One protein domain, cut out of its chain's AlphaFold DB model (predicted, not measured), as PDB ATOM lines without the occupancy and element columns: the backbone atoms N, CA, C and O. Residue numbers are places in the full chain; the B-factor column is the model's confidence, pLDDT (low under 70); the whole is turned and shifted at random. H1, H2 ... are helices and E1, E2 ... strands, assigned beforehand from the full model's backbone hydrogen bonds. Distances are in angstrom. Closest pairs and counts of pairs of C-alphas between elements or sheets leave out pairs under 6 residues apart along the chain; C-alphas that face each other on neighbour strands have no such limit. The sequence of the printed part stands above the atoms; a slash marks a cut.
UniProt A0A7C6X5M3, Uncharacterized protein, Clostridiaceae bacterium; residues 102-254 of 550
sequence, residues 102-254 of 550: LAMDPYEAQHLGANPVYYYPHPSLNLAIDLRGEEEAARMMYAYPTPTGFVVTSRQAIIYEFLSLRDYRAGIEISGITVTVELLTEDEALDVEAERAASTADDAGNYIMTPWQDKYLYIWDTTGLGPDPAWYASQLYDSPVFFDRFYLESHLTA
ATOM      1  N   LEU A 102     122.750 148.687 190.274       80.12
ATOM      2  CA  LEU A 102     123.522 149.846 190.736       80.12
ATOM      3  C   LEU A 102     124.332 149.567 192.011       80.12
ATOM      4  O   LEU A 102     125.293 150.284 192.301       80.12
ATOM      5  N   ALA A 103     123.962 148.543 192.780       82.38
ATOM      6  CA  ALA A 103     124.679 148.136 193.984       82.38
ATOM      7  C   ALA A 103     125.901 147.235 193.708       82.38
ATOM      8  O   ALA A 103     126.657 146.944 194.641       82.38
ATOM      9  N   MET A 104     126.100 146.780 192.467       81.75
ATOM     10  CA  MET A 104     127.152 145.822 192.122       81.75
ATOM     11  C   MET A 104     128.545 146.447 192.029       81.75
ATOM     12  O   MET A 104     128.721 147.613 191.674       81.75
ATOM     13  N   ASP A 105     129.566 145.632 192.306       84.62
ATOM     14  CA  ASP A 105     130.947 145.981 191.981       84.62
ATOM     15  C   ASP A 105     131.118 146.091 190.447       84.62
ATOM     16  O   ASP A 105     130.545 145.276 189.719       84.62
ATOM     17  N   PRO A 106     131.901 147.055 189.918       83.88
ATOM     18  CA  PRO A 106     132.120 147.194 188.474       83.88
ATOM     19  C   PRO A 106     132.623 145.915 187.788       83.88
ATOM     20  O   PRO A 106     132.292 145.665 186.629       83.88
ATOM     21  N   TYR A 107     133.409 145.098 188.497       85.56
ATOM     22  CA  TYR A 107     133.919 143.829 187.987       85.56
ATOM     23  C   TYR A 107     132.884 142.706 188.024       85.56
ATOM     24  O   TYR A 107     133.024 141.760 187.259       85.56
ATOM     25  N   GLU A 108     131.837 142.824 188.840       82.25
ATOM     26  CA  GLU A 108     130.673 141.934 188.790       82.25
ATOM     27  C   GLU A 108     129.692 142.367 187.696       82.25
ATOM     28  O   GLU A 108     129.185 141.540 186.938       82.25
ATOM     29  N   ALA A 109     129.470 143.676 187.557       81.25
ATOM     30  CA  ALA A 109     128.534 144.246 186.592       81.25
ATOM     31  C   ALA A 109     128.901 143.920 185.134       81.25
ATOM     32  O   ALA A 109     128.014 143.740 184.300       81.25
ATOM     33  N   GLN A 110     130.195 143.797 184.812       83.38
ATOM     34  CA  GLN A 110     130.634 143.456 183.452       83.38
ATOM     35  C   GLN A 110     130.202 142.064 182.985       83.38
ATOM     36  O   GLN A 110     130.133 141.828 181.781       83.38
ATOM     37  N   HIS A 111     129.911 141.145 183.910       80.75
ATOM     38  CA  HIS A 111     129.456 139.810 183.548       80.75
ATOM     39  C   HIS A 111     127.974 139.770 183.151       80.75
ATOM     40  O   HIS A 111     127.494 138.762 182.638       80.75
ATOM     41  N   LEU A 112     127.239 140.864 183.346       76.56
ATOM     42  CA  LEU A 112     125.830 140.969 182.992       76.56
ATOM     43  C   LEU A 112     125.629 141.420 181.538       76.56
ATOM     44  O   LEU A 112     124.902 142.372 181.261       76.56
ATOM     45  N   GLY A 113     126.288 140.753 180.589       78.25
ATOM     46  CA  GLY A 113     126.096 141.000 179.154       78.25
ATOM     47  C   GLY A 113     126.330 142.461 178.770       78.25
ATOM     48  O   GLY A 113     127.378 143.036 179.060       78.25
ATOM     49  N   ALA A 114     125.332 143.071 178.130       75.75
ATOM     50  CA  ALA A 114     125.331 144.455 177.644       75.75
ATOM     51  C   ALA A 114     125.230 145.558 178.705       75.75
ATOM     52  O   ALA A 114     125.047 146.721 178.344       75.75
ATOM     53  N   ASN A 115     125.394 145.251 179.991       81.81
ATOM     54  CA  ASN A 115     125.387 146.272 181.036       81.81
ATOM     55  C   ASN A 115     126.684 147.101 181.001       81.81
ATOM     56  O   ASN A 115     127.754 146.577 181.327       81.81
ATOM     57  N   PRO A 116     126.644 148.380 180.589       82.69
ATOM     58  CA  PRO A 116     127.843 149.185 180.441       82.69
ATOM     59  C   PRO A 116     128.498 149.454 181.795       82.69
ATOM     60  O   PRO A 116     127.831 149.732 182.787       82.69
ATOM     61  N   VAL A 117     129.829 149.426 181.815       88.06
ATOM     62  CA  VAL A 117     130.625 149.839 182.973       88.06
ATOM     63  C   VAL A 117     131.542 150.973 182.529       88.06
ATOM     64  O   VAL A 117     132.468 150.786 181.743       88.06
ATOM     65  N   TYR A 118     131.250 152.180 183.011       88.75
ATOM     66  CA  TYR A 118     131.889 153.410 182.531       88.75
ATOM     67  C   TYR A 118     133.216 153.740 183.225       88.75
ATOM     68  O   TYR A 118     133.972 154.580 182.739       88.75
ATOM     69  N   TYR A 119     133.504 153.124 184.373       91.31
ATOM     70  CA  TYR A 119     134.717 153.398 185.138       91.31
ATOM     71  C   TYR A 119     135.216 152.145 185.863       91.31
ATOM     72  O   TYR A 119     134.495 151.577 186.680       91.31
ATOM     73  N   TYR A 120     136.469 151.758 185.610       92.00
ATOM     74  CA  TYR A 120     137.111 150.578 186.203       92.00
ATOM     75  C   TYR A 120     138.267 150.987 187.129       92.00
ATOM     76  O   TYR A 120     139.410 151.119 186.676       92.00
ATOM     77  N   PRO A 121     138.018 151.208 188.431       92.31
ATOM     78  CA  PRO A 121     139.071 151.538 189.384       92.31
ATOM     79  C   PRO A 121     139.851 150.296 189.818       92.31
ATOM     80  O   PRO A 121     139.282 149.401 190.436       92.31
ATOM     81  N   HIS A 122     141.175 150.283 189.636       94.12
ATOM     82  CA  HIS A 122     141.983 149.167 190.126       94.12
ATOM     83  C   HIS A 122     141.859 149.030 191.659       94.12
ATOM     84  O   HIS A 122     142.028 150.025 192.384       94.12
ATOM     85  N   PRO A 123     141.639 147.816 192.204       91.44
ATOM     86  CA  PRO A 123     141.381 147.627 193.632       91.44
ATOM     87  C   PRO A 123     142.561 148.058 194.517       91.44
ATOM     88  O   PRO A 123     142.357 148.710 195.545       91.44
ATOM     89  N   SER A 124     143.794 147.756 194.098       92.50
ATOM     90  CA  SER A 124     145.028 147.991 194.874       92.50
ATOM     91  C   SER A 124     146.020 149.008 194.289       92.50
ATOM     92  O   SER A 124     146.956 149.395 194.989       92.50
ATOM     93  N   LEU A 125     145.850 149.453 193.041       92.88
ATOM     94  CA  LEU A 125     146.815 150.303 192.333       92.88
ATOM     95  C   LEU A 125     146.206 151.684 192.077       92.88
ATOM     96  O   LEU A 125     144.988 151.839 192.002       92.88
ATOM     97  N   ASN A 126     147.058 152.703 191.935       91.81
ATOM     98  CA  ASN A 126     146.632 154.043 191.524       91.81
ATOM     99  C   ASN A 126     146.469 154.114 189.996       91.81
ATOM    100  O   ASN A 126     147.184 154.846 189.311       91.81
ATOM    101  N   LEU A 127     145.561 153.289 189.486       93.62
ATOM    102  CA  LEU A 127     145.296 153.079 188.073       93.62
ATOM    103  C   LEU A 127     143.792 152.858 187.887       93.62
ATOM    104  O   LEU A 127     143.149 152.242 188.738       93.62
ATOM    105  N   ALA A 128     143.230 153.365 186.800       94.50
ATOM    106  CA  ALA A 128     141.855 153.112 186.405       94.50
ATOM    107  C   ALA A 128     141.707 153.230 184.886       94.50
ATOM    108  O   ALA A 128     142.510 153.912 184.250       94.50
ATOM    109  N   ILE A 129     140.670 152.604 184.334       94.69
ATOM    110  CA  ILE A 129     140.228 152.819 182.950       94.69
ATOM    111  C   ILE A 129     138.965 153.684 183.000       94.69
ATOM    112  O   ILE A 129     138.035 153.375 183.750       94.69
ATOM    113  N   ASP A 130     138.948 154.778 182.243       93.50
ATOM    114  CA  ASP A 130     137.844 155.738 182.202       93.50
ATOM    115  C   ASP A 130     137.191 155.749 180.820       93.50
ATOM    116  O   ASP A 130     137.806 156.180 179.849       93.50
ATOM    117  N   LEU A 131     135.952 155.263 180.745       91.62
ATOM    118  CA  LEU A 131     135.159 155.143 179.516       91.62
ATOM    119  C   LEU A 131     133.937 156.071 179.538       91.62
ATOM    120  O   LEU A 131     132.962 155.867 178.812       91.62
ATOM    121  N   ARG A 132     133.926 157.084 180.411       88.19
ATOM    122  CA  ARG A 132     132.819 158.045 180.460       88.19
ATOM    123  C   ARG A 132     132.749 158.823 179.145       88.19
ATOM    124  O   ARG A 132     133.723 159.444 178.734       88.19
ATOM    125  N   GLY A 133     131.571 158.816 178.520       84.50
ATOM    126  CA  GLY A 133     131.347 159.387 177.187       84.50
ATOM    127  C   GLY A 133     131.694 158.452 176.020       84.50
ATOM    128  O   GLY A 133     131.627 158.888 174.876       84.50
ATOM    129  N   GLU A 134     132.053 157.197 176.304       87.38
ATOM    130  CA  GLU A 134     132.345 156.149 175.321       87.38
ATOM    131  C   GLU A 134     131.367 154.975 175.529       87.38
ATOM    132  O   GLU A 134     131.750 153.888 175.962       87.38
ATOM    133  N   GLU A 135     130.067 155.183 175.279       83.12
ATOM    134  CA  GLU A 135     129.009 154.236 175.677       83.12
ATOM    135  C   GLU A 135     129.164 152.843 175.060       83.12
ATOM    136  O   GLU A 135     128.913 151.833 175.719       83.12
ATOM    137  N   GLU A 136     129.580 152.775 173.797       81.69
ATOM    138  CA  GLU A 136     129.780 151.498 173.114       81.69
ATOM    139  C   GLU A 136     131.014 150.767 173.666       81.69
ATOM    140  O   GLU A 136     130.976 149.555 173.856       81.69
ATOM    141  N   ALA A 137     132.086 151.483 174.021       86.69
ATOM    142  CA  ALA A 137     133.242 150.876 174.678       86.69
ATOM    143  C   ALA A 137     132.912 150.405 176.097       86.69
ATOM    144  O   ALA A 137     133.300 149.302 176.475       86.69
ATOM    145  N   ALA A 138     132.150 151.197 176.859       88.06
ATOM    146  CA  ALA A 138     131.677 150.830 178.192       88.06
ATOM    147  C   ALA A 138     130.825 149.555 178.170       88.06
ATOM    148  O   ALA A 138     130.886 148.761 179.111       88.06
ATOM    149  N   ARG A 139     130.064 149.338 177.090       84.75
ATOM    150  CA  ARG A 139     129.309 148.103 176.858       84.75
ATOM    151  C   ARG A 139     130.206 146.933 176.472       84.75
ATOM    152  O   ARG A 139     130.013 145.843 176.987       84.75
ATOM    153  N   MET A 140     131.153 147.140 175.562       85.06
ATOM    154  CA  MET A 140     131.906 146.049 174.936       85.06
ATOM    155  C   MET A 140     133.158 145.630 175.717       85.06
ATOM    156  O   MET A 140     133.641 144.516 175.525       85.06
ATOM    157  N   MET A 141     133.719 146.493 176.568       89.19
ATOM    158  CA  MET A 141     134.964 146.207 177.285       89.19
ATOM    159  C   MET A 141     134.726 145.260 178.458       89.19
ATOM    160  O   MET A 141     133.830 145.472 179.275       89.19
ATOM    161  N   TYR A 142     135.580 144.251 178.569       90.06
ATOM    162  CA  TYR A 142     135.757 143.451 179.770       90.06
ATOM    163  C   TYR A 142     137.136 143.753 180.358       90.06
ATOM    164  O   TYR A 142     138.137 143.678 179.642       90.06
ATOM    165  N   ALA A 143     137.206 144.089 181.644       92.56
ATOM    166  CA  ALA A 143     138.446 144.408 182.338       92.56
ATOM    167  C   ALA A 143     138.562 143.606 183.637       92.56
ATOM    168  O   ALA A 143     137.692 143.648 184.504       92.56
ATOM    169  N   TYR A 144     139.685 142.919 183.808       92.38
ATOM    170  CA  TYR A 144     139.999 142.154 185.005       92.38
ATOM    171  C   TYR A 144     141.253 142.711 185.690       92.38
ATOM    172  O   TYR A 144     142.289 142.856 185.034       92.38
ATOM    173  N   PRO A 145     141.203 143.033 186.996       93.50
ATOM    174  CA  PRO A 145     142.361 143.533 187.716       93.50
ATOM    175  C   PRO A 145     143.330 142.391 188.039       93.50
ATOM    176  O   PRO A 145     142.958 141.372 188.619       93.50
ATOM    177  N   THR A 146     144.603 142.583 187.717       93.38
ATOM    178  CA  THR A 146     145.696 141.681 188.099       93.38
ATOM    179  C   THR A 146     146.482 142.274 189.274       93.38
ATOM    180  O   THR A 146     146.260 143.415 189.677       93.38
ATOM    181  N   PRO A 147     147.439 141.552 189.880       94.19
ATOM    182  CA  PRO A 147     148.290 142.145 190.915       94.19
ATOM    183  C   PRO A 147     149.115 143.353 190.434       94.19
ATOM    184  O   PRO A 147     149.507 144.185 191.256       94.19
ATOM    185  N   THR A 148     149.395 143.435 189.131       93.75
ATOM    186  CA  THR A 148     150.294 144.416 188.503       93.75
ATOM    187  C   THR A 148     149.575 145.414 187.594       93.75
ATOM    188  O   THR A 148     150.174 146.435 187.260       93.75
ATOM    189  N   GLY A 149     148.308 145.196 187.243       94.81
ATOM    190  CA  GLY A 149     147.522 146.103 186.409       94.81
ATOM    191  C   GLY A 149     146.219 145.470 185.916       94.81
ATOM    192  O   GLY A 149     145.370 145.104 186.717       94.81
ATOM    193  N   PHE A 150     146.020 145.365 184.606       94.81
ATOM    194  CA  PHE A 150     144.775 144.861 184.023       94.81
ATOM    195  C   PHE A 150     145.019 143.830 182.931       94.81
ATOM    196  O   PHE A 150     145.985 143.921 182.181       94.81
ATOM    197  N   VAL A 151     144.081 142.900 182.803       92.44
ATOM    198  CA  VAL A 151     143.833 142.151 181.572       92.44
ATOM    199  C   VAL A 151     142.522 142.669 180.999       92.44
ATOM    200  O   VAL A 151     141.519 142.730 181.709       92.44
ATOM    201  N   VAL A 152     142.538 143.085 179.739       90.50
ATOM    202  CA  VAL A 152     141.397 143.688 179.049       90.50
ATOM    203  C   VAL A 152     141.120 142.922 177.766       90.50
ATOM    204  O   VAL A 152     142.032 142.590 177.013       90.50
ATOM    205  N   THR A 153     139.849 142.654 177.503       85.88
ATOM    206  CA  THR A 153     139.391 142.005 176.271       85.88
ATOM    207  C   THR A 153     138.000 142.516 175.881       85.88
ATOM    208  O   THR A 153     137.418 143.367 176.558       85.88
ATOM    209  N   SER A 154     137.472 142.037 174.757       82.69
ATOM    210  CA  SER A 154     136.101 142.307 174.330       82.69
ATOM    211  C   SER A 154     135.151 141.276 174.934       82.69
ATOM    212  O   SER A 154     135.380 140.074 174.815       82.69
ATOM    213  N   ARG A 155     134.039 141.734 175.515       83.81
ATOM    214  CA  ARG A 155     132.951 140.872 175.998       83.81
ATOM    215  C   ARG A 155     132.421 139.954 174.907       83.81
ATOM    216  O   ARG A 155     132.135 138.794 175.164       83.81
ATOM    217  N   GLN A 156     132.371 140.429 173.666       79.00
ATOM    218  CA  GLN A 156     131.949 139.565 172.577       79.00
ATOM    219  C   GLN A 156     132.970 138.454 172.287       79.00
ATOM    220  O   GLN A 156     132.580 137.346 171.939       79.00
ATOM    221  N   ALA A 157     134.270 138.722 172.446       77.31
ATOM    222  CA  ALA A 157     135.290 137.683 172.291       77.31
ATOM    223  C   ALA A 157     135.087 136.569 173.327       77.31
ATOM    224  O   ALA A 157     135.136 135.395 172.980       77.31
ATOM    225  N   ILE A 158     134.766 136.954 174.566       80.00
ATOM    226  CA  ILE A 158     134.383 136.017 175.621       80.00
ATOM    227  C   ILE A 158     133.144 135.220 175.213       80.00
ATOM    228  O   ILE A 158     133.166 134.003 175.278       80.00
ATOM    229  N   ILE A 159     132.078 135.880 174.766       77.50
ATOM    230  CA  ILE A 159     130.836 135.201 174.379       77.50
ATOM    231  C   ILE A 159     131.054 134.226 173.215       77.50
ATOM    232  O   ILE A 159     130.464 133.156 173.203       77.50
ATOM    233  N   TYR A 160     131.924 134.541 172.258       71.31
ATOM    234  CA  TYR A 160     132.234 133.606 171.176       71.31
ATOM    235  C   TYR A 160     133.092 132.414 171.617       71.31
ATOM    236  O   TYR A 160     133.003 131.366 170.986       71.31
ATOM    237  N   GLU A 161     133.925 132.563 172.648       72.19
ATOM    238  CA  GLU A 161     134.786 131.477 173.141       72.19
ATOM    239  C   GLU A 161     134.148 130.678 174.291       72.19
ATOM    240  O   GLU A 161     134.475 129.515 174.460       72.19
ATOM    241  N   PHE A 162     133.236 131.268 175.067       71.88
ATOM    242  CA  PHE A 162     132.660 130.679 176.286       71.88
ATOM    243  C   PHE A 162     131.128 130.643 176.290       71.88
ATOM    244  O   PHE A 162     130.555 130.144 177.251       71.88
ATOM    245  N   LEU A 163     130.456 131.204 175.275       69.94
ATOM    246  CA  LEU A 163     128.985 131.300 175.142       69.94
ATOM    247  C   LEU A 163     128.275 132.095 176.244       69.94
ATOM    248  O   LEU A 163     127.079 132.354 176.175       69.94
ATOM    249  N   SER A 164     129.028 132.538 177.243       74.50
ATOM    250  CA  SER A 164     128.536 133.159 178.455       74.50
ATOM    251  C   SER A 164     129.645 134.012 179.054       74.50
ATOM    252  O   SER A 164     130.777 133.565 179.245       74.50
ATOM    253  N   LEU A 165     129.327 135.265 179.389       78.12
ATOM    254  CA  LEU A 165     130.266 136.119 180.120       78.12
ATOM    255  C   LEU A 165     130.491 135.645 181.553       78.12
ATOM    256  O   LEU A 165     131.535 135.936 182.127       78.12
ATOM    257  N   ARG A 166     129.506 134.980 182.157       77.69
ATOM    258  CA  ARG A 166     129.544 134.567 183.566       77.69
ATOM    259  C   ARG A 166     130.352 133.298 183.798       77.69
ATOM    260  O   ARG A 166     130.851 133.128 184.904       77.69
ATOM    261  N   ASP A 167     130.516 132.483 182.762       74.62
ATOM    262  CA  ASP A 167     131.260 131.220 182.832       74.62
ATOM    263  C   ASP A 167     132.729 131.430 182.388       74.62
ATOM    264  O   ASP A 167     133.591 130.552 182.485       74.62
ATOM    265  N   TYR A 168     133.059 132.652 181.949       78.44
ATOM    266  CA  TYR A 168     134.424 133.060 181.656       78.44
ATOM    267  C   TYR A 168     135.261 133.207 182.921       78.44
ATOM    268  O   TYR A 168     135.069 134.099 183.753       78.44
ATOM    269  N   ARG A 169     136.292 132.370 183.011       75.88
ATOM    270  CA  ARG A 169     137.310 132.461 184.055       75.88
ATOM    271  C   ARG A 169     138.201 133.668 183.796       75.88
ATOM    272  O   ARG A 169     139.118 133.629 182.972       75.88
ATOM    273  N   ALA A 170     137.922 134.738 184.526       73.19
ATOM    274  CA  ALA A 170     138.574 136.023 184.355       73.19
ATOM    275  C   ALA A 170     140.113 135.931 184.376       73.19
ATOM    276  O   ALA A 170     140.714 135.259 185.218       73.19
ATOM    277  N   GLY A 171     140.759 136.642 183.447       69.81
ATOM    278  CA  GLY A 171     142.219 136.702 183.345       69.81
ATOM    279  C   GLY A 171     142.857 135.581 182.519       69.81
ATOM    280  O   GLY A 171     144.083 135.546 182.418       69.81
ATOM    281  N   ILE A 172     142.062 134.689 181.917       74.25
ATOM    282  CA  ILE A 172     142.542 133.772 180.877       74.25
ATOM    283  C   ILE A 172     142.687 134.537 179.559       74.25
ATOM    284  O   ILE A 172     141.793 135.279 179.161       74.25
ATOM    285  N   GLU A 173     143.818 134.351 178.882       72.31
ATOM    286  CA  GLU A 173     144.022 134.887 177.538       72.31
ATOM    287  C   GLU A 173     143.041 134.241 176.556       72.31
ATOM    288  O   GLU A 173     142.985 133.018 176.439       72.31
ATOM    289  N   ILE A 174     142.300 135.082 175.844       69.31
ATOM    290  CA  ILE A 174     141.356 134.683 174.799       69.31
ATOM    291  C   ILE A 174     142.093 134.725 173.470       69.31
ATOM    292  O   ILE A 174     142.801 135.702 173.181       69.31
ATOM    293  N   SER A 175     141.936 133.675 172.666       56.16
ATOM    294  CA  SER A 175     142.679 133.532 171.414       56.16
ATOM    295  C   SER A 175     142.336 134.672 170.450       56.16
ATOM    296  O   SER A 175     141.298 134.664 169.796       56.16
ATOM    297  N   GLY A 176     143.242 135.646 170.324       58.50
ATOM    298  CA  GLY A 176     143.218 136.652 169.262       58.50
ATOM    299  C   GLY A 176     143.019 138.109 169.682       58.50
ATOM    300  O   GLY A 176     143.371 138.961 168.876       58.50
ATOM    301  N   ILE A 177     142.529 138.437 170.890       70.62
ATOM    302  CA  ILE A 177     142.502 139.832 171.395       70.62
ATOM    303  C   ILE A 177     142.498 139.861 172.931       70.62
ATOM    304  O   ILE A 177     141.445 139.930 173.569       70.62
ATOM    305  N   THR A 178     143.678 139.870 173.544       83.44
ATOM    306  CA  THR A 178     143.839 140.235 174.958       83.44
ATOM    307  C   THR A 178     144.884 141.337 175.069       83.44
ATOM    308  O   THR A 178     145.983 141.204 174.533       83.44
ATOM    309  N   VAL A 179     144.543 142.433 175.747       88.00
ATOM    310  CA  VAL A 179     145.465 143.525 176.076       88.00
ATOM    311  C   VAL A 179     145.833 143.411 177.545       88.00
ATOM    312  O   VAL A 179     144.964 143.434 178.414       88.00
ATOM    313  N   THR A 180     147.123 143.340 177.832       91.88
ATOM    314  CA  THR A 180     147.628 143.340 179.201       91.88
ATOM    315  C   THR A 180     148.281 144.678 179.503       91.88
ATOM    316  O   THR A 180     149.064 145.199 178.709       91.88
ATOM    317  N   VAL A 181     147.942 145.236 180.661       94.50
ATOM    318  CA  VAL A 181     148.487 146.470 181.221       94.50
ATOM    319  C   VAL A 181     149.188 146.117 182.523       94.50
ATOM    320  O   VAL A 181     148.566 145.566 183.428       94.50
ATOM    321  N   GLU A 182     150.451 146.493 182.666       95.56
ATOM    322  CA  GLU A 182     151.220 146.303 183.891       95.56
ATOM    323  C   GLU A 182     151.929 147.585 184.321       95.56
ATOM    324  O   GLU A 182     152.394 148.380 183.504       95.56
ATOM    325  N   LEU A 183     152.029 147.781 185.635       94.94
ATOM    326  CA  LEU A 183     152.850 148.815 186.250       94.94
ATOM    327  C   LEU A 183     154.176 148.224 186.719       94.94
ATOM    328  O   LEU A 183     154.247 147.601 187.781       94.94
ATOM    329  N   LEU A 184     155.229 148.510 185.962       95.62
ATOM    330  CA  LEU A 184     156.585 148.041 186.218       95.62
ATOM    331  C   LEU A 184     157.405 149.076 186.989       95.62
ATOM    332  O   LEU A 184     157.235 150.291 186.848       95.62
ATOM    333  N   THR A 185     158.332 148.591 187.806       95.31
ATOM    334  CA  THR A 185     159.448 149.398 188.310       95.31
ATOM    335  C   THR A 185     160.443 149.714 187.188       95.31
ATOM    336  O   THR A 185     160.406 149.115 186.117       95.31
ATOM    337  N   GLU A 186     161.347 150.669 187.422       93.88
ATOM    338  CA  GLU A 186     162.392 151.017 186.448       93.88
ATOM    339  C   GLU A 186     163.290 149.817 186.104       93.88
ATOM    340  O   GLU A 186     163.573 149.591 184.931       93.88
ATOM    341  N   ASP A 187     163.678 149.018 187.104       93.88
ATOM    342  CA  ASP A 187     164.510 147.826 186.897       93.88
ATOM    343  C   ASP A 187     163.766 146.759 186.070       93.88
ATOM    344  O   ASP A 187     164.318 146.232 185.107       93.88
ATOM    345  N   GLU A 188     162.490 146.493 186.378       95.31
ATOM    346  CA  GLU A 188     161.658 145.542 185.619       95.31
ATOM    347  C   GLU A 188     161.441 145.999 184.168       95.31
ATOM    348  O   GLU A 188     161.520 145.192 183.244       95.31
ATOM    349  N   ALA A 189     161.212 147.297 183.945       91.75
ATOM    350  CA  ALA A 189     161.062 147.847 182.601       91.75
ATOM    351  C   ALA A 189     162.349 147.686 181.768       91.75
ATOM    352  O   ALA A 189     162.281 147.361 180.582       91.75
ATOM    353  N   LEU A 190     163.522 147.872 182.386       91.50
ATOM    354  CA  LEU A 190     164.817 147.652 181.734       91.50
ATOM    355  C   LEU A 190     165.045 146.177 181.380       91.50
ATOM    356  O   LEU A 190     165.578 145.893 180.303       91.50
ATOM    357  N   ASP A 191     164.639 145.257 182.254       91.50
ATOM    358  CA  ASP A 191     164.735 143.818 182.002       91.50
ATOM    359  C   ASP A 191     163.845 143.397 180.819       91.50
ATOM    360  O   ASP A 191     164.316 142.700 179.915       91.50
ATOM    361  N   VAL A 192     162.602 143.892 180.761       89.50
ATOM    362  CA  VAL A 192     161.671 143.640 179.643       89.50
ATOM    363  C   VAL A 192     162.223 144.181 178.321       89.50
ATOM    364  O   VAL A 192     162.234 143.470 177.315       89.50
ATOM    365  N   GLU A 193     162.728 145.417 178.305       87.38
ATOM    366  CA  GLU A 193     163.355 146.020 177.120       87.38
ATOM    367  C   GLU A 193     164.577 145.213 176.643       87.38
ATOM    368  O   GLU A 193     164.766 144.999 175.441       87.38
ATOM    369  N   ALA A 194     165.398 144.708 177.571       87.00
ATOM    370  CA  ALA A 194     166.554 143.877 177.242       87.00
ATOM    371  C   ALA A 194     166.150 142.514 176.652       87.00
ATOM    372  O   ALA A 194     166.768 142.058 175.683       87.00
ATOM    373  N   GLU A 195     165.116 141.873 177.202       85.44
ATOM    374  CA  GLU A 195     164.567 140.618 176.683       85.44
ATOM    375  C   GLU A 195     163.983 140.806 175.276       85.44
ATOM    376  O   GLU A 195     164.284 140.032 174.362       85.44
ATOM    377  N   ARG A 196     163.216 141.882 175.062       78.81
ATOM    378  CA  ARG A 196     162.623 142.212 173.759       78.81
ATOM    379  C   ARG A 196     163.683 142.520 172.709       78.81
ATOM    380  O   ARG A 196     163.598 141.991 171.603       78.81
ATOM    381  N   ALA A 197     164.723 143.274 173.058       78.38
ATOM    382  CA  ALA A 197     165.850 143.539 172.165       78.38
ATOM    383  C   ALA A 197     166.621 142.265 171.760       78.38
ATOM    384  O   ALA A 197     167.276 142.245 170.714       78.38
ATOM    385  N   ALA A 198     166.562 141.208 172.577       78.50
ATOM    386  CA  ALA A 198     167.178 139.913 172.293       78.50
ATOM    387  C   ALA A 198     166.262 138.947 171.513       78.50
ATOM    388  O   ALA A 198     166.758 137.955 170.968       78.50
ATOM    389  N   SER A 199     164.955 139.216 171.444       74.62
ATOM    390  CA  SER A 199     163.986 138.374 170.745       74.62
ATOM    391  C   SER A 199     164.079 138.536 169.225       74.62
ATOM    392  O   SER A 199     164.207 139.638 168.699       74.62
ATOM    393  N   THR A 200     163.992 137.419 168.499       64.19
ATOM    394  CA  THR A 200     163.899 137.392 167.028       64.19
ATOM    395  C   THR A 200     162.477 137.122 166.532       64.19
ATOM    396  O   THR A 200     162.301 136.844 165.348       64.19
ATOM    397  N   ALA A 201     161.487 137.094 167.430       61.62
ATOM    398  CA  ALA A 201     160.087 136.886 167.076       61.62
ATOM    399  C   ALA A 201     159.508 138.140 166.397       61.62
ATOM    400  O   ALA A 201     159.846 139.259 166.785       61.62
ATOM    401  N   ASP A 202     158.615 137.951 165.421       54.19
ATOM    402  CA  ASP A 202     157.937 139.050 164.712       54.19
ATOM    403  C   ASP A 202     157.079 139.928 165.659       54.19
ATOM    404  O   ASP A 202     156.806 141.085 165.344       54.19
ATOM    405  N   ASP A 203     156.763 139.442 166.866       54.53
ATOM    406  CA  ASP A 203     155.988 140.150 167.902       54.53
ATOM    407  C   ASP A 203     156.818 141.148 168.741       54.53
ATOM    408  O   ASP A 203     156.325 141.740 169.707       54.53
ATOM    409  N   ALA A 204     158.097 141.359 168.405       51.50
ATOM    410  CA  ALA A 204     159.027 142.211 169.157       51.50
ATOM    411  C   ALA A 204     158.656 143.716 169.203       51.50
ATOM    412  O   ALA A 204     159.371 144.489 169.834       51.50
ATOM    413  N   GLY A 205     157.544 144.142 168.587       58.66
ATOM    414  CA  GLY A 205     157.092 145.542 168.539       58.66
ATOM    415  C   GLY A 205     155.641 145.809 168.965       58.66
ATOM    416  O   GLY A 205     155.195 146.952 168.869       58.66
ATOM    417  N   ASN A 206     154.896 144.804 169.437       74.12
ATOM    418  CA  ASN A 206     153.487 144.973 169.830       74.12
ATOM    419  C   ASN A 206     153.335 145.364 171.306       74.12
ATOM    420  O   ASN A 206     152.628 144.713 172.068       74.12
ATOM    421  N   TYR A 207     154.031 146.422 171.726       86.56
ATOM    422  CA  TYR A 207     153.896 146.960 173.077       86.56
ATOM    423  C   TYR A 207     154.107 148.481 173.136       86.56
ATOM    424  O   TYR A 207     154.637 149.091 172.208       86.56
ATOM    425  N   ILE A 208     153.673 149.084 174.240       89.12
ATOM    426  CA  ILE A 208     153.930 150.464 174.653       89.12
ATOM    427  C   ILE A 208     154.625 150.408 176.012       89.12
ATOM    428  O   ILE A 208     154.195 149.680 176.906       89.12
ATOM    429  N   MET A 209     155.695 151.187 176.160       92.06
ATOM    430  CA  MET A 209     156.367 151.431 177.433       92.06
ATOM    431  C   MET A 209     156.425 152.941 177.658       92.06
ATOM    432  O   MET A 209     157.117 153.647 176.920       92.06
ATOM    433  N   THR A 210     155.689 153.458 178.644       92.12
ATOM    434  CA  THR A 210     155.609 154.906 178.900       92.12
ATOM    435  C   THR A 210     155.750 155.228 180.390       92.12
ATOM    436  O   THR A 210     155.265 154.462 181.226       92.12
ATOM    437  N   PRO A 211     156.423 156.328 180.777       92.12
ATOM    438  CA  PRO A 211     156.503 156.726 182.178       92.12
ATOM    439  C   PRO A 211     155.115 156.980 182.775       92.12
ATOM    440  O   PRO A 211     154.304 157.710 182.206       92.12
ATOM    441  N   TRP A 212     154.872 156.446 183.967       91.06
ATOM    442  CA  TRP A 212     153.632 156.631 184.711       91.06
ATOM    443  C   TRP A 212     153.924 156.909 186.175       91.06
ATOM    444  O   TRP A 212     154.235 156.008 186.952       91.06
ATOM    445  N   GLN A 213     153.797 158.177 186.563       87.75
ATOM    446  CA  GLN A 213     154.166 158.636 187.904       87.75
ATOM    447  C   GLN A 213     155.632 158.268 188.218       87.75
ATOM    448  O   GLN A 213     156.530 158.776 187.549       87.75
ATOM    449  N   ASP A 214     155.877 157.427 189.225       89.19
ATOM    450  CA  ASP A 214     157.189 156.901 189.629       89.19
ATOM    451  C   ASP A 214     157.503 155.501 189.059       89.19
ATOM    452  O   ASP A 214     158.478 154.870 189.466       89.19
ATOM    453  N   LYS A 215     156.684 155.017 188.123       93.62
ATOM    454  CA  LYS A 215     156.753 153.694 187.489       93.62
ATOM    455  C   LYS A 215     156.709 153.806 185.962       93.62
ATOM    456  O   LYS A 215     156.741 154.905 185.406       93.62
ATOM    457  N   TYR A 216     156.601 152.668 185.287       94.69
ATOM    458  CA  TYR A 216     156.341 152.574 183.855       94.69
ATOM    459  C   TYR A 216     155.062 151.779 183.600       94.69
ATOM    460  O   TYR A 216     154.839 150.743 184.223       94.69
ATOM    461  N   LEU A 217     154.225 152.273 182.690       94.62
ATOM    462  CA  LEU A 217     153.157 151.487 182.091       94.62
ATOM    463  C   LEU A 217     153.748 150.632 180.981       94.62
ATOM    464  O   LEU A 217     154.322 151.168 180.033       94.62
ATOM    465  N   TYR A 218     153.554 149.328 181.102       94.62
ATOM    466  CA  TYR A 218     153.837 148.345 180.075       94.62
ATOM    467  C   TYR A 218     152.514 147.805 179.541       94.62
ATOM    468  O   TYR A 218     151.748 147.202 180.286       94.62
ATOM    469  N   ILE A 219     152.220 148.066 178.270       92.56
ATOM    470  CA  ILE A 219     150.971 147.644 177.630       92.56
ATOM    471  C   ILE A 219     151.322 146.814 176.411       92.56
ATOM    472  O   ILE A 219     152.026 147.302 175.532       92.56
ATOM    473  N   TRP A 220     150.827 145.589 176.318       87.75
ATOM    474  CA  TRP A 220     150.986 144.768 175.121       87.75
ATOM    475  C   TRP A 220     149.685 144.059 174.800       87.75
ATOM    476  O   TRP A 220     148.835 143.871 175.665       87.75
ATOM    477  N   ASP A 221     149.535 143.677 173.544       82.62
ATOM    478  CA  ASP A 221     148.372 142.945 173.077       82.62
ATOM    479  C   ASP A 221     148.800 141.665 172.355       82.62
ATOM    480  O   ASP A 221     149.919 141.562 171.843       82.62
ATOM    481  N   THR A 222     147.925 140.662 172.378       76.06
ATOM    482  CA  THR A 222     148.155 139.338 171.782       76.06
ATOM    483  C   THR A 222     147.545 139.230 170.383       76.06
ATOM    484  O   THR A 222     147.251 138.132 169.911       76.06
ATOM    485  N   THR A 223     147.342 140.371 169.704       66.62
ATOM    486  CA  THR A 223     146.706 140.404 168.382       66.62
ATOM    487  C   THR A 223     147.508 139.569 167.377       66.62
ATOM    488  O   THR A 223     148.624 139.902 166.972       66.62
ATOM    489  N   GLY A 224     146.943 138.422 166.998       54.88
ATOM    490  CA  GLY A 224     147.466 137.573 165.932       54.88
ATOM    491  C   GLY A 224     147.013 138.091 164.567       54.88
ATOM    492  O   GLY A 224     145.976 138.729 164.448       54.88
ATOM    493  N   LEU A 225     147.753 137.778 163.499       46.88
ATOM    494  CA  LEU A 225     147.472 138.188 162.106       46.88
ATOM    495  C   LEU A 225     146.172 137.587 161.485       46.88
ATOM    496  O   LEU A 225     146.086 137.450 160.264       46.88
ATOM    497  N   GLY A 226     145.187 137.177 162.291       49.50
ATOM    498  CA  GLY A 226     143.903 136.604 161.859       49.50
ATOM    499  C   GLY A 226     142.735 137.604 161.923       49.50
ATOM    500  O   GLY A 226     142.894 138.689 162.472       49.50
ATOM    501  N   PRO A 227     141.558 137.272 161.352       51.44
ATOM    502  CA  PRO A 227     140.351 138.070 161.539       51.44
ATOM    503  C   PRO A 227     139.841 137.872 162.970       51.44
ATOM    504  O   PRO A 227     139.305 136.822 163.315       51.44
ATOM    505  N   ASP A 228     140.072 138.871 163.807       57.84
ATOM    506  CA  ASP A 228     139.669 138.900 165.205       57.84
ATOM    507  C   ASP A 228     138.228 139.467 165.364       57.84
ATOM    508  O   ASP A 228     137.627 139.932 164.387       57.84
ATOM    509  N   PRO A 229     137.615 139.438 166.562       57.50
ATOM    510  CA  PRO A 229     136.331 140.095 166.827       57.50
ATOM    511  C   PRO A 229     136.217 141.554 166.359       57.50
ATOM    512  O   PRO A 229     135.103 142.004 166.123       57.50
ATOM    513  N   ALA A 230     137.318 142.285 166.162       59.50
ATOM    514  CA  ALA A 230     137.317 143.639 165.605       59.50
ATOM    515  C   ALA A 230     137.108 143.650 164.092       59.50
ATOM    516  O   ALA A 230     136.387 144.492 163.549       59.50
ATOM    517  N   TRP A 231     137.701 142.683 163.392       64.56
ATOM    518  CA  TRP A 231     137.359 142.430 162.001       64.56
ATOM    519  C   TRP A 231     135.865 142.115 161.882       64.56
ATOM    520  O   TRP A 231     135.190 142.752 161.078       64.56
ATOM    521  N   TYR A 232     135.314 141.241 162.730       59.12
ATOM    522  CA  TYR A 232     133.871 140.960 162.732       59.12
ATOM    523  C   TYR A 232     133.028 142.192 163.099       59.12
ATOM    524  O   TYR A 232     132.081 142.497 162.374       59.12
ATOM    525  N   ALA A 233     133.408 142.950 164.133       61.16
ATOM    526  CA  ALA A 233     132.793 144.225 164.515       61.16
ATOM    527  C   ALA A 233     132.680 145.173 163.317       61.16
ATOM    528  O   ALA A 233     131.604 145.694 163.027       61.16
ATOM    529  N   SER A 234     133.777 145.337 162.574       64.50
ATOM    530  CA  SER A 234     133.830 146.234 161.420       64.50
ATOM    531  C   SER A 234     133.117 145.687 160.179       64.50
ATOM    532  O   SER A 234     132.499 146.457 159.449       64.50
ATOM    533  N   GLN A 235     133.197 144.379 159.906       62.50
ATOM    534  CA  GLN A 235     132.680 143.782 158.669       62.50
ATOM    535  C   GLN A 235     131.213 143.371 158.750       62.50
ATOM    536  O   GLN A 235     130.485 143.541 157.775       62.50
ATOM    537  N   LEU A 236     130.786 142.798 159.875       56.84
ATOM    538  CA  LEU A 236     129.424 142.294 160.053       56.84
ATOM    539  C   LEU A 236     128.510 143.344 160.694       56.84
ATOM    540  O   LEU A 236     127.330 143.415 160.350       56.84
ATOM    541  N   TYR A 237     129.050 144.174 161.592       62.12
ATOM    542  CA  TYR A 237     128.232 144.991 162.498       62.12
ATOM    543  C   TYR A 237     128.411 146.508 162.329       62.12
ATOM    544  O   TYR A 237     127.655 147.272 162.935       62.12
ATOM    545  N   ASP A 238     129.346 146.942 161.471       62.25
ATOM    546  CA  ASP A 238     129.713 148.351 161.233       62.25
ATOM    547  C   ASP A 238     130.084 149.100 162.535       62.25
ATOM    548  O   ASP A 238     129.806 150.288 162.698       62.25
ATOM    549  N   SER A 239     130.679 148.388 163.502       66.25
ATOM    550  CA  SER A 239     131.134 148.955 164.776       66.25
ATOM    551  C   SER A 239     132.631 149.294 164.731       66.25
ATOM    552  O   SER A 239     133.435 148.449 164.324       66.25
ATOM    553  N   PRO A 240     133.037 150.507 165.160       63.34
ATOM    554  CA  PRO A 240     134.438 150.917 165.200       63.34
ATOM    555  C   PRO A 240     135.159 150.544 166.508       63.34
ATOM    556  O   PRO A 240     136.327 150.893 166.661       63.34
ATOM    557  N   VAL A 241     134.481 149.912 167.476       71.69
ATOM    558  CA  VAL A 241     135.042 149.689 168.818       71.69
ATOM    559  C   VAL A 241     136.023 148.521 168.809       71.69
ATOM    560  O   VAL A 241     135.632 147.364 168.660       71.69
ATOM    561  N   PHE A 242     137.301 148.838 169.008       75.88
ATOM    562  CA  PHE A 242     138.388 147.877 169.150       75.88
ATOM    563  C   PHE A 242     139.335 148.303 170.269       75.88
ATOM    564  O   PHE A 242     139.710 149.473 170.364       75.88
ATOM    565  N   PHE A 243     139.725 147.341 171.103       81.00
ATOM    566  CA  PHE A 243     140.595 147.561 172.250       81.00
ATOM    567  C   PHE A 243     142.002 147.074 171.921       81.00
ATOM    568  O   PHE A 243     142.322 145.906 172.117       81.00
ATOM    569  N   ASP A 244     142.840 147.975 171.419       82.44
ATOM    570  CA  ASP A 244     144.276 147.741 171.301       82.44
ATOM    571  C   ASP A 244     145.051 148.480 172.401       82.44
ATOM    572  O   ASP A 244     144.501 149.242 173.205       82.44
ATOM    573  N   ARG A 245     146.368 148.269 172.431       86.25
ATOM    574  CA  ARG A 245     147.253 148.948 173.382       86.25
ATOM    575  C   ARG A 245     147.183 150.481 173.318       86.25
ATOM    576  O   ARG A 245     147.363 151.116 174.353       86.25
ATOM    577  N   PHE A 246     146.915 151.083 172.154       86.94
ATOM    578  CA  PHE A 246     146.825 152.542 172.006       86.94
ATOM    579  C   PHE A 246     145.506 153.075 172.564       86.94
ATOM    580  O   PHE A 246     145.491 154.098 173.253       86.94
ATOM    581  N   TYR A 247     144.406 152.360 172.310       88.19
ATOM    582  CA  TYR A 247     143.116 152.650 172.913       88.19
ATOM    583  C   TYR A 247     143.253 152.639 174.435       88.19
ATOM    584  O   TYR A 247     142.927 153.637 175.077       88.19
ATOM    585  N   LEU A 248     143.832 151.577 175.006       91.19
ATOM    586  CA  LEU A 248     144.023 151.487 176.453       91.19
ATOM    587  C   LEU A 248     144.946 152.585 176.993       91.19
ATOM    588  O   LEU A 248     144.577 153.229 177.970       91.19
ATOM    589  N   GLU A 249     146.081 152.875 176.348       91.75
ATOM    590  CA  GLU A 249     146.971 153.971 176.771       91.75
ATOM    591  C   GLU A 249     146.215 155.304 176.914       91.75
ATOM    592  O   GLU A 249     146.397 156.018 177.899       91.75
ATOM    593  N   SER A 250     145.332 155.622 175.961       92.00
ATOM    594  CA  SER A 250     144.584 156.887 175.955       92.00
ATOM    595  C   SER A 250     143.452 156.982 176.990       92.00
ATOM    596  O   SER A 250     143.035 158.096 177.310       92.00
ATOM    597  N   HIS A 251     142.992 155.852 177.540       93.81
ATOM    598  CA  HIS A 251     141.885 155.782 178.510       93.81
ATOM    599  C   HIS A 251     142.338 155.429 179.936       93.81
ATOM    600  O   HIS A 251     141.525 155.405 180.866       93.81
ATOM    601  N   LEU A 252     143.632 155.170 180.142       95.00
ATOM    602  CA  LEU A 252     144.192 154.974 181.473       95.00
ATOM    603  C   LEU A 252     144.307 156.308 182.217       95.00
ATOM    604  O   LEU A 252     144.829 157.305 181.718       95.00
ATOM    605  N   THR A 253     143.867 156.309 183.470       93.75
ATOM    606  CA  THR A 253     143.922 157.466 184.365       93.75
ATOM    607  C   THR A 253     144.351 157.059 185.775       93.75
ATOM    608  O   THR A 253     144.402 155.879 186.129       93.75
ATOM    609  N   ALA A 254     144.691 158.041 186.609       91.69
ATOM    610  CA  ALA A 254     144.879 157.806 188.036       91.69
ATOM    611  C   ALA A 254     143.528 157.484 188.699       91.69
ATOM    612  O   ALA A 254     142.478 157.972 188.278       91.69
TER     613      ALA A 254
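What this domain is: This is residues 102 to 254 of the 550 residues of an uncharacterized protein of Clostridiaceae bacterium (UniProt A0A7C6X5M3). A twisted wall of five antiparallel strands has helix H4 over one face near its E6 end and the shorter H6 on the opposite face, where the small E1-E2 hairpin sits beside H6. Short helices H2, H3 and H5 gather near the end of E4, and residues 170 and 171 of the long link from H3 to E5 come over E3 and E4 on the face away from H6. The printed part has 153 residues, with six named helices and seven named strands in the order H1 E1 E2 H2 E3 E4 H3 E5 H4 E6 E7 H5 H6; the large sheet has the order E3 - E4 - E5 - E7 - E6. The class is mixed, helices and strands. The whole is compact, with a radius of gyration of the C-alphas of 15.5 A and spans of 41 by 36 by 28 A.

How they stand to each other: H1, residues 106 to 109, comes before the hairpin of E1, residues 119 to 121, and E2, residues 128 to 130. The closest C-alphas of H1 and E1 are those of Pro 106 and Tyr 120, 6.4 A apart. E1 and E2 are antiparallel, with N 120 and O 129 at 2.9 A. H2, residues 135 to 140, is followed by the hairpin of E3, residues 141 to 145, and E4, residues 149 to 154, with N 144 and O 151 at 2.8 A. H3, residues 155 to 162, is close to H2 but not clearly touching it, the closest C-alphas being those of Met 140 and Arg 155, 5.4 A apart. E5, residues 179 to 184, is antiparallel to E4, with N 150 and O 181 at 2.8 A. H4, residues 186 to 198, comes between E5 and the hairpin of E6, residues 207 to 212, and E7, residues 215 to 221. E7 is the antiparallel neighbour of both E5 and E6: N 182 and O 218, across E5 and E7, are within hydrogen-bond range at 2.8 A, and N 208 and O 219, across E6 and E7, are within hydrogen-bond range at 2.7 A. E5, H4 and E6 form a split strand-helix-strand unit, two strands running the same way with E7 between them, and its crossover is right-handed. H4 has a height over the sheet of 10.3 A and runs along the strands, at 17 degrees to E7 on the local plane. Its closest C-alphas with E7 are those of Glu 186 and Lys 215, 6.3 A apart. H5, residues 229 to 236, is not on the sheet; it is close to H3 but not clearly touching it, with the C-alphas of Ala 157 and Pro 229 closest at 6.1 A. H6, residues 245 to 251, is on the opposite face from H4, over E7 at a height over the sheet of 8.4 A. The closest C-alphas of H6 and E2 are those of Asp 130 and His 251, 5.5 A apart, and residues 252 to 253 pair antiparallel with residues 128 to 129 of E2. Every O i to N i+4 pair is within hydrogen-bond range in H2, H3, H4, H5 and H6; H1 is too short for such a pair.

Where its parts are: H1 begins at C-alpha 106, (132.120, 147.194, 188.474). The longest strand by residues, E7, measures 19.8 A; E4 measures 17.1 A, E5 15.7 A, E6 15.1 A and E3 13.1 A. H4, the longest helix by residues, measures 18.6 A, from C-alpha 186 at (162.392, 151.017, 186.448). H3 measures 10.2 A, H6 10.1 A and H5 9.9 A. H6 ends at C-alpha 251, (141.885, 155.782, 178.510).

The domain as a whole: The two C-alphas farthest apart are those of Ala 103 and Thr 200, at 48.8 A. The printed part has no cut. The link from H3 to E5, 16 residues, is long. The mean pLDDT of the printed part is 81.3; 29 residues are under 70, among them residues 200 to 205 and 223 to 240, and H5 has a mean of 61.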